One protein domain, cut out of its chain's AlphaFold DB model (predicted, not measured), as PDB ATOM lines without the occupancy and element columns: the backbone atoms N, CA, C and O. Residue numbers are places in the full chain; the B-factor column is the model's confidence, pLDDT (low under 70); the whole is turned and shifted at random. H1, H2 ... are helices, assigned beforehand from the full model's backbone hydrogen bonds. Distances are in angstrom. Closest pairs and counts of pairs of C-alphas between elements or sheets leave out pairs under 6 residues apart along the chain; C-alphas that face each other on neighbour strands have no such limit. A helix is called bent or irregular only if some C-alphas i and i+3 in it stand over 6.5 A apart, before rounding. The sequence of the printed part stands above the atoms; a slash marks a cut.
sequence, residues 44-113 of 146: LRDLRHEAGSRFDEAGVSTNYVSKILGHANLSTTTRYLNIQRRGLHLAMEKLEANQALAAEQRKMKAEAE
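AT A GLANCE: This is residues 44 to 113 of the 146 residues of the protein "Tyr recombinase domain-containing protein" of Acidobacteria bacterium (UniProt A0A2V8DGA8). A helical arm, H3b, sticks out with residues 92 to 113 from a small head of H1, H2 and H3a. The printed part has 70 residues with three named helices, all helix. It is extended, spanning 60 by 20 by 17 A, with a radius of gyration of the C-alphas of 18.0 A.

IN THESE COORDINATES: Find H3, residues 74 to 113, assigned as one helix by its hydrogen bonds but bent: C-alphas 82 and 85 are 6.9 A apart. Arm H3a ends at 82; arm H3b runs 42.5 A from 85 to C-alpha 113 at (179.583, 140.362, 231.964). H1, residues 44 to 57, begins at C-alpha 44 (182.735, 79.242, 233.887); H2 is residues 62 to 69.

HOW THE PARTS SIT: H3a only just touches H1, with 3 pairs of C-alphas within 8 A, the closest Tyr 80 and Ser 53. H1 and H2 form a hairpin, closest at C-alphas Phe 55 and Val 65, 6.5 A. H2 has every O i to N i+4 pair within hydrogen-bond range, H1 9 of 10, H3b 24 of 25, H3a 0 of 5, with 3 of 6 O i to N i+3.

THE WHOLE: Both links are tight; residues 62 and 70 to 89 have pLDDT under 70.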
ATOM      1  N   LEU A  44     181.715  78.191 233.713       84.38
ATOM      2  CA  LEU A  44     182.735  79.242 233.887       84.38
ATOM      3  C   LEU A  44     182.612  80.383 232.861       84.38
ATOM      4  O   LEU A  44     182.941  81.528 233.160       84.38
ATOM      5  N   ARG A  45     182.128  80.087 231.648       83.81
ATOM      6  CA  ARG A  45     181.879  81.110 230.618       83.81
ATOM      7  C   ARG A  45     180.759  82.074 231.002       83.81
ATOM      8  O   ARG A  45     180.821  83.237 230.615       83.81
ATOM      9  N   ASP A  46     179.791  81.620 231.793       83.62
ATOM     10  CA  ASP A  46     178.656  82.436 232.218       83.62
ATOM     11  C   ASP A  46     179.106  83.523 233.188       83.62
ATOM     12  O   ASP A  46     178.601  84.635 233.127       83.62
ATOM     13  N   LEU A  47     180.150  83.269 233.984       85.12
ATOM     14  CA  LEU A  47     180.779  84.307 234.806       85.12
ATOM     15  C   LEU A  47     181.382  85.429 233.952       85.12
ATOM     16  O   LEU A  47     181.273  86.607 234.291       85.12
ATOM     17  N   ARG A  48     182.004  85.078 232.818       81.81
ATOM     18  CA  ARG A  48     182.509  86.076 231.864       81.81
ATOM     19  C   ARG A  48     181.357  86.819 231.181       81.81
ATOM     20  O   ARG A  48     181.493  88.012 230.921       81.81
ATOM     21  N   HIS A  49     180.242  86.140 230.917       79.19
ATOM     22  CA  HIS A  49     179.032  86.775 230.395       79.19
ATOM     23  C   HIS A  49     178.422  87.765 231.395       79.19
ATOM     24  O   HIS A  49     178.135  88.901 231.022       79.19
ATOM     25  N   GLU A  50     178.314  87.377 232.662       82.56
ATOM     26  CA  GLU A  50     177.822  88.221 233.752       82.56
ATOM     27  C   GLU A  50     178.704  89.462 233.944       82.56
ATOM     28  O   GLU A  50     178.200  90.581 234.023       82.56
ATOM     29  N   ALA A  51     180.031  89.300 233.930       82.25
ATOM     30  CA  ALA A  51     180.957  90.431 234.003       82.25
ATOM     31  C   ALA A  51     180.741  91.426 232.847       82.25
ATOM     32  O   ALA A  51     180.712  92.636 233.070       82.25
ATOM     33  N   GLY A  52     180.540  90.924 231.624       77.81
ATOM     34  CA  GLY A  52     180.197  91.751 230.466       77.81
ATOM     35  C   GLY A  52     178.885  92.516 230.650       77.81
ATOM     36  O   GLY A  52     178.857  93.718 230.391       77.81
ATOM     37  N   SER A  53     177.842  91.849 231.159       75.25
ATOM     38  CA  SER A  53     176.552  92.483 231.475       75.25
ATOM     39  C   SER A  53     176.716  93.613 232.487       75.25
ATOM     40  O   SER A  53     176.248  94.721 232.254       75.25
ATOM     41  N   ARG A  54     177.470  93.385 233.570       81.69
ATOM     42  CA  ARG A  54     177.709  94.407 234.602       81.69
ATOM     43  C   ARG A  54     178.468  95.621 234.081       81.69
ATOM     44  O   ARG A  54     178.158  96.744 234.472       81.69
ATOM     45  N   PHE A  55     179.454  95.421 233.205       79.81
ATOM     46  CA  PHE A  55     180.155  96.547 232.590       79.81
ATOM     47  C   PHE A  55     179.251  97.343 231.646       79.81
ATOM     48  O   PHE A  55     179.315  98.573 231.643       79.81
ATOM     49  N   ASP A  56     178.396  96.663 230.884       72.62
ATOM     50  CA  ASP A  56     177.419  97.322 230.015       72.62
ATOM     51  C   ASP A  56     176.380  98.106 230.831       72.62
ATOM     52  O   ASP A  56     176.118  99.278 230.558       72.62
ATOM     53  N   GLU A  57     175.875  97.520 231.918       73.62
ATOM     54  CA  GLU A  57     174.973  98.188 232.857       73.62
ATOM     55  C   GLU A  57     175.602  99.413 233.528       73.62
ATOM     56  O   GLU A  57     174.899 100.392 233.786       73.62
ATOM     57  N   ALA A  58     176.914  99.389 233.771       79.06
ATOM     58  CA  ALA A  58     177.679 100.536 234.257       79.06
ATOM     59  C   ALA A  58     177.933 101.606 233.171       79.06
ATOM     60  O   ALA A  58     178.523 102.651 233.454       79.06
ATOM     61  N   GLY A  59     177.490 101.374 231.932       72.50
ATOM     62  CA  GLY A  59     177.654 102.290 230.805       72.50
ATOM     63  C   GLY A  59     179.065 102.297 230.215       72.50
ATOM     64  O   GLY A  59     179.451 103.270 229.563       72.50
ATOM     65  N   VAL A  60     179.860 101.248 230.447       76.75
ATOM     66  CA  VAL A  60     181.185 101.111 229.834       76.75
ATOM     67  C   VAL A  60     181.005 100.807 228.351       76.75
ATOM     68  O   VAL A  60     180.335  99.852 227.970       76.75
ATOM     69  N   SER A  61     181.636 101.604 227.486       73.69
ATOM     70  CA  SER A  61     181.565 101.369 226.043       73.69
ATOM     71  C   SER A  61     182.110  99.984 225.682       73.69
ATOM     72  O   SER A  61     183.158  99.552 226.169       73.69
ATOM     73  N   THR A  62     181.423  99.315 224.759       68.94
ATOM     74  CA  THR A  62     181.708  97.956 224.283       68.94
ATOM     75  C   THR A  62     183.169  97.738 223.878       68.94
ATOM     76  O   THR A  62     183.723  96.663 224.103       68.94
ATOM     77  N   ASN A  63     183.832  98.766 223.339       70.19
ATOM     78  CA  ASN A  63     185.251  98.706 222.978       70.19
ATOM     79  C   ASN A  63     186.161  98.490 224.197       70.19
ATOM     80  O   ASN A  63     187.144  97.758 224.114       70.19
ATOM     81  N   TYR A  64     185.832  99.108 225.332       74.56
ATOM     82  CA  TYR A  64     186.569  98.930 226.580       74.56
ATOM     83  C   TYR A  64     186.210  97.609 227.252       74.56
ATOM     84  O   TYR A  64     187.112  96.909 227.697       74.56
ATOM     85  N   VAL A  65     184.935  97.209 227.238       75.06
ATOM     86  CA  VAL A  65     184.508  95.896 227.756       75.06
ATOM     87  C   VAL A  65     185.219  94.755 227.023       75.06
ATOM     88  O   VAL A  65     185.743  93.843 227.657       75.06
ATOM     89  N   SER A  66     185.316  94.833 225.693       71.81
ATOM     90  CA  SER A  66     186.038  93.849 224.874       71.81
ATOM     91  C   SER A  66     187.519  93.741 225.264       71.81
ATOM     92  O   SER A  66     188.034  92.633 225.435       71.81
ATOM     93  N   LYS A  67     188.182  94.885 225.491       76.19
ATOM     94  CA  LYS A  67     189.577  94.942 225.959       76.19
ATOM     95  C   LYS A  67     189.744  94.371 227.367       76.19
ATOM     96  O   LYS A  67     190.665  93.594 227.585       76.19
ATOM     97  N   ILE A  68     188.853  94.717 228.297       76.31
ATOM     98  CA  ILE A  68     188.886  94.241 229.690       76.31
ATOM     99  C   ILE A  68     188.697  92.721 229.753       76.31
ATOM    100  O   ILE A  68     189.383  92.043 230.510       76.31
ATOM    101  N   LEU A  69     187.793  92.170 228.939       77.69
ATOM    102  CA  LEU A  69     187.512  90.732 228.915       77.69
ATOM    103  C   LEU A  69     188.491  89.924 228.043       77.69
ATOM    104  O   LEU A  69     188.407  88.695 228.025       77.69
ATOM    105  N   GLY A  70     189.410  90.591 227.335       67.75
ATOM    106  CA  GLY A  70     190.488  89.953 226.574       67.75
ATOM    107  C   GLY A  70     190.017  89.103 225.389       67.75
ATOM    108  O   GLY A  70     190.660  88.109 225.054       67.75
ATOM    109  N   HIS A  71     188.882  89.434 224.763       66.94
ATOM    110  CA  HIS A  71     188.388  88.654 223.628       66.94
ATOM    111  C   HIS A  71     189.265  88.868 222.384       66.94
ATOM    112  O   HIS A  71     189.295  89.954 221.814       66.94
ATOM    113  N   ALA A  72     189.898  87.796 221.896       48.81
ATOM    114  CA  ALA A  72     190.525  87.763 220.570       48.81
ATOM    115  C   ALA A  72     189.493  87.763 219.419       48.81
ATOM    116  O   ALA A  72     189.859  87.935 218.261       48.81
ATOM    117  N   ASN A  73     188.200  87.559 219.716       45.38
ATOM    118  CA  ASN A  73     187.143  87.477 218.712       45.38
ATOM    119  C   ASN A  73     185.883  88.237 219.161       45.38
ATOM    120  O   ASN A  73     185.270  87.908 220.176       45.38
ATOM    121  N   LEU A  74     185.493  89.252 218.384       50.50
ATOM    122  CA  LEU A  74     184.383  90.173 218.665       50.50
ATOM    123  C   LEU A  74     182.997  89.496 218.592       50.50
ATOM    124  O   LEU A  74     182.011  90.047 219.073       50.50
ATOM    125  N   SER A  75     182.925  88.283 218.031       47.78
ATOM    126  CA  SER A  75     181.686  87.534 217.776       47.78
ATOM    127  C   SER A  75     180.891  87.173 219.046       47.78
ATOM    128  O   SER A  75     179.662  87.200 219.039       47.78
ATOM    129  N   THR A  76     181.556  86.940 220.186       51.41
ATOM    130  CA  THR A  76     180.870  86.731 221.479       51.41
ATOM    131  C   THR A  76     180.305  88.022 222.070       51.41
ATOM    132  O   THR A  76     179.440  87.965 222.944       51.41
ATOM    133  N   THR A  77     180.752  89.185 221.583       52.41
ATOM    134  CA  THR A  77     180.354  90.492 222.118       52.41
ATOM    135  C   THR A  77     178.983  90.938 221.601       52.41
ATOM    136  O   THR A  77     178.261  91.654 222.290       52.41
ATOM    137  N   THR A  78     178.568  90.443 220.429       51.03
ATOM    138  CA  THR A  78     177.289  90.781 219.783       51.03
ATOM    139  C   THR A  78     176.069  90.484 220.666       51.03
ATOM    140  O   THR A  78     175.080  91.207 220.599       51.03
ATOM    141  N   ARG A  79     176.137  89.481 221.560       53.28
ATOM    142  CA  ARG A  79     175.051  89.184 222.518       53.28
ATOM    143  C   ARG A  79     174.883  90.269 223.591       53.28
ATOM    144  O   ARG A  79     173.760  90.484 224.036       53.28
ATOM    145  N   TYR A  80     175.952  90.972 223.971       52.56
ATOM    146  CA  TYR A  80     175.873  92.062 224.953       52.56
ATOM    147  C   TYR A  80     175.169  93.300 224.382       52.56
ATOM    148  O   TYR A  80     174.561  94.059 225.127       52.56
ATOM    149  N   LEU A  81     175.162  93.467 223.052       50.75
ATOM    150  CA  LEU A  81     174.551  94.624 222.390       50.75
ATOM    151  C   LEU A  81     173.031  94.714 222.616       50.75
ATOM    152  O   LEU A  81     172.467  95.797 222.533       50.75
ATOM    153  N   ASN A  82     172.346  93.618 222.952       53.84
ATOM    154  CA  ASN A  82     170.902  93.668 223.203       53.84
ATOM    155  C   ASN A  82     170.526  94.414 224.503       53.84
ATOM    156  O   ASN A  82     169.373  94.826 224.644       53.84
ATOM    157  N   ILE A  83     171.484  94.663 225.406       52.75
ATOM    158  CA  ILE A  83     171.302  95.464 226.635       52.75
ATOM    159  C   ILE A  83     171.510  96.978 226.357       52.75
ATOM    160  O   ILE A  83     171.123  97.835 227.158       52.75
ATOM    161  N   GLN A  84     171.936  97.348 225.136       55.62
ATOM    162  CA  GLN A  84     172.144  98.739 224.706       55.62
ATOM    163  C   GLN A  84     170.910  99.631 224.795       55.62
ATOM    164  O   GLN A  84     171.056 100.850 224.862       55.62
ATOM    165  N   ARG A  85     169.689  99.079 224.820       57.59
ATOM    166  CA  ARG A  85     168.479  99.909 224.927       57.59
ATOM    167  C   ARG A  85     168.458 100.735 226.218       57.59
ATOM    168  O   ARG A  85     168.002 101.875 226.188       57.59
ATOM    169  N   ARG A  86     168.993 100.197 227.322       59.25
ATOM    170  CA  ARG A  86     169.099 100.926 228.596       59.25
ATOM    171  C   ARG A  86     170.279 101.900 228.593       59.25
ATOM    172  O   ARG A  86     170.121 103.043 229.010       59.25
ATOM    173  N   GLY A  87     171.427 101.478 228.056       62.91
ATOM    174  CA  GLY A  87     172.610 102.334 227.914       62.91
ATOM    175  C   GLY A  87     172.369 103.557 227.022       62.91
ATOM    176  O   GLY A  87     172.816 104.652 227.351       62.91
ATOM    177  N   LEU A  88     171.601 103.401 225.940       64.25
ATOM    178  CA  LEU A  88     171.234 104.494 225.040       64.25
ATOM    179  C   LEU A  88     170.354 105.536 225.739       64.25
ATOM    180  O   LEU A  88     170.585 106.730 225.578       64.25
ATOM    181  N   HIS A  89     169.394 105.091 226.555       65.94
ATOM    182  CA  HIS A  89     168.525 105.988 227.320       65.94
ATOM    183  C   HIS A  89     169.329 106.815 228.335       65.94
ATOM    184  O   HIS A  89     169.210 108.035 228.371       65.94
ATOM    185  N   LEU A  90     170.232 106.165 229.079       70.25
ATOM    186  CA  LEU A  90     171.136 106.839 230.021       70.25
ATOM    187  C   LEU A  90     172.106 107.801 229.318       70.25
ATOM    188  O   LEU A  90     172.467 108.843 229.866       70.25
ATOM    189  N   ALA A  91     172.555 107.461 228.108       70.62
ATOM    190  CA  ALA A  91     173.406 108.337 227.310       70.62
ATOM    191  C   ALA A  91     172.649 109.582 226.820       70.62
ATOM    192  O   ALA A  91     173.218 110.674 226.842       70.62
ATOM    193  N   MET A  92     171.379 109.434 226.421       77.06
ATOM    194  CA  MET A  92     170.515 110.564 226.055       77.06
ATOM    195  C   MET A  92     170.248 111.471 227.261       77.06
ATOM    196  O   MET A  92     170.476 112.672 227.162       77.06
ATOM    197  N   GLU A  93     169.907 110.905 228.419       81.06
ATOM    198  CA  GLU A  93     169.689 111.671 229.656       81.06
ATOM    199  C   GLU A  93     170.939 112.477 230.061       81.06
ATOM    200  O   GLU A  93     170.865 113.667 230.371       81.06
ATOM    201  N   LYS A  94     172.131 111.869 229.971       81.00
ATOM    202  CA  LYS A  94     173.404 112.572 230.219       81.00
ATOM    203  C   LYS A  94     173.673 113.686 229.208       81.00
ATOM    204  O   LYS A  94     174.235 114.718 229.581       81.00
ATOM    205  N   LEU A  95     173.327 113.487 227.936       82.94
ATOM    206  CA  LEU A  95     173.495 114.511 226.905       82.94
ATOM    207  C   LEU A  95     172.601 115.723 227.196       82.94
ATOM    208  O   LEU A  95     173.086 116.852 227.156       82.94
ATOM    209  N   GLU A  96     171.337 115.481 227.531       87.19
ATOM    210  CA  GLU A  96     170.365 116.521 227.878       87.19
ATOM    211  C   GLU A  96     170.806 117.310 229.119       87.19
ATOM    212  O   GLU A  96     170.857 118.543 229.083       87.19
ATOM    213  N   ALA A  97     171.239 116.621 230.180       86.81
ATOM    214  CA  ALA A  97     171.753 117.260 231.393       86.81
ATOM    215  C   ALA A  97     172.982 118.144 231.116       86.81
ATOM    216  O   ALA A  97     173.068 119.280 231.592       86.81
ATOM    217  N   ASN A  98     173.923 117.663 230.297       87.38
ATOM    218  CA  ASN A  98     175.111 118.431 229.924       87.38
ATOM    219  C   ASN A  98     174.766 119.673 229.091       87.38
ATOM    220  O   ASN A  98     175.392 120.723 229.256       87.38
ATOM    221  N   GLN A  99     173.770 119.578 228.207       88.50
ATOM    222  CA  GLN A  99     173.290 120.725 227.436       88.50
ATOM    223  C   GLN A  99     172.617 121.771 228.330       88.50
ATOM    224  O   GLN A  99     172.868 122.966 228.151       88.50
ATOM    225  N   ALA A 100     171.824 121.341 229.316       88.25
ATOM    226  CA  ALA A 100     171.192 122.233 230.286       88.25
ATOM    227  C   ALA A 100     172.234 122.987 231.131       88.25
ATOM    228  O   ALA A 100     172.208 124.218 231.185       88.25
ATOM    229  N   LEU A 101     173.223 122.273 231.683       90.56
ATOM    230  CA  LEU A 101     174.338 122.871 232.429       90.56
ATOM    231  C   LEU A 101     175.123 123.878 231.578       90.56
ATOM    232  O   LEU A 101     175.441 124.978 232.034       90.56
ATOM    233  N   ALA A 102     175.409 123.541 230.318       89.62
ATOM    234  CA  ALA A 102     176.101 124.448 229.408       89.62
ATOM    235  C   ALA A 102     175.274 125.711 229.100       89.62
ATOM    236  O   ALA A 102     175.837 126.801 228.962       89.62
ATOM    237  N   ALA A 103     173.947 125.593 229.000       89.81
ATOM    238  CA  ALA A 103     173.055 126.731 228.796       89.81
ATOM    239  C   ALA A 103     173.002 127.649 230.028       89.81
ATOM    240  O   ALA A 103     173.080 128.871 229.878       89.81
ATOM    241  N   GLU A 104     172.938 127.086 231.235       89.25
ATOM    242  CA  GLU A 104     173.000 127.855 232.486       89.25
ATOM    243  C   GLU A 104     174.334 128.585 232.638       89.25
ATOM    244  O   GLU A 104     174.353 129.788 232.900       89.25
ATOM    245  N   GLN A 105     175.452 127.912 232.361       88.31
ATOM    246  CA  GLN A 105     176.774 128.540 232.381       88.31
ATOM    247  C   GLN A 105     176.879 129.708 231.393       88.31
ATOM    248  O   GLN A 105     177.517 130.718 231.697       88.31
ATOM    249  N   ARG A 106     176.253 129.602 230.213       90.44
ATOM    250  CA  ARG A 106     176.199 130.704 229.237       90.44
ATOM    251  C   ARG A 106     175.388 131.886 229.765       90.44
ATOM    252  O   ARG A 106     175.843 133.019 229.623       90.44
ATOM    253  N   LYS A 107     174.237 131.636 230.401       90.00
ATOM    254  CA  LYS A 107     173.415 132.689 231.025       90.00
ATOM    255  C   LYS A 107     174.167 133.394 232.155       90.00
ATOM    256  O   LYS A 107     174.288 134.615 232.121       90.00
ATOM    257  N   MET A 108     174.763 132.633 233.076       89.75
ATOM    258  CA  MET A 108     175.538 133.186 234.193       89.75
ATOM    259  C   MET A 108     176.740 134.009 233.716       89.75
ATOM    260  O   MET A 108     177.017 135.073 234.265       89.75
ATOM    261  N   LYS A 109     177.446 133.560 232.667       89.06
ATOM    262  CA  LYS A 109     178.543 134.340 232.072       89.06
ATOM    263  C   LYS A 109     178.053 135.662 231.478       89.06
ATOM    264  O   LYS A 109     178.682 136.686 231.724       89.06
ATOM    265  N   ALA A 110     176.931 135.650 230.756       88.56
ATOM    266  CA  ALA A 110     176.355 136.858 230.166       88.56
ATOM    267  C   ALA A 110     175.865 137.862 231.231       88.56
ATOM    268  O   ALA A 110     176.046 139.070 231.074       88.56
ATOM    269  N   GLU A 111     175.277 137.384 232.329       86.94
ATOM    270  CA  GLU A 111     174.871 138.230 233.461       86.94
ATOM    271  C   GLU A 111     176.074 138.805 234.212       86.94
ATOM    272  O   GLU A 111     176.106 140.004 234.492       86.94
ATOM    273  N   ALA A 112     177.108 137.998 234.465       87.25
ATOM    274  CA  ALA A 112     178.344 138.468 235.086       87.25
ATOM    275  C   ALA A 112     179.056 139.530 234.229       87.25
ATOM    276  O   ALA A 112     179.630 140.482 234.760       87.25
ATOM    277  N   GLU A 113     179.013 139.393 232.902       85.00
ATOM    278  CA  GLU A 113     179.583 140.362 231.964       85.00
ATOM    279  C   GLU A 113     178.784 141.673 231.939       85.00
ATOM    280  O   GLU A 113     179.375 142.754 232.009       85.00
TER     281      GLU A 113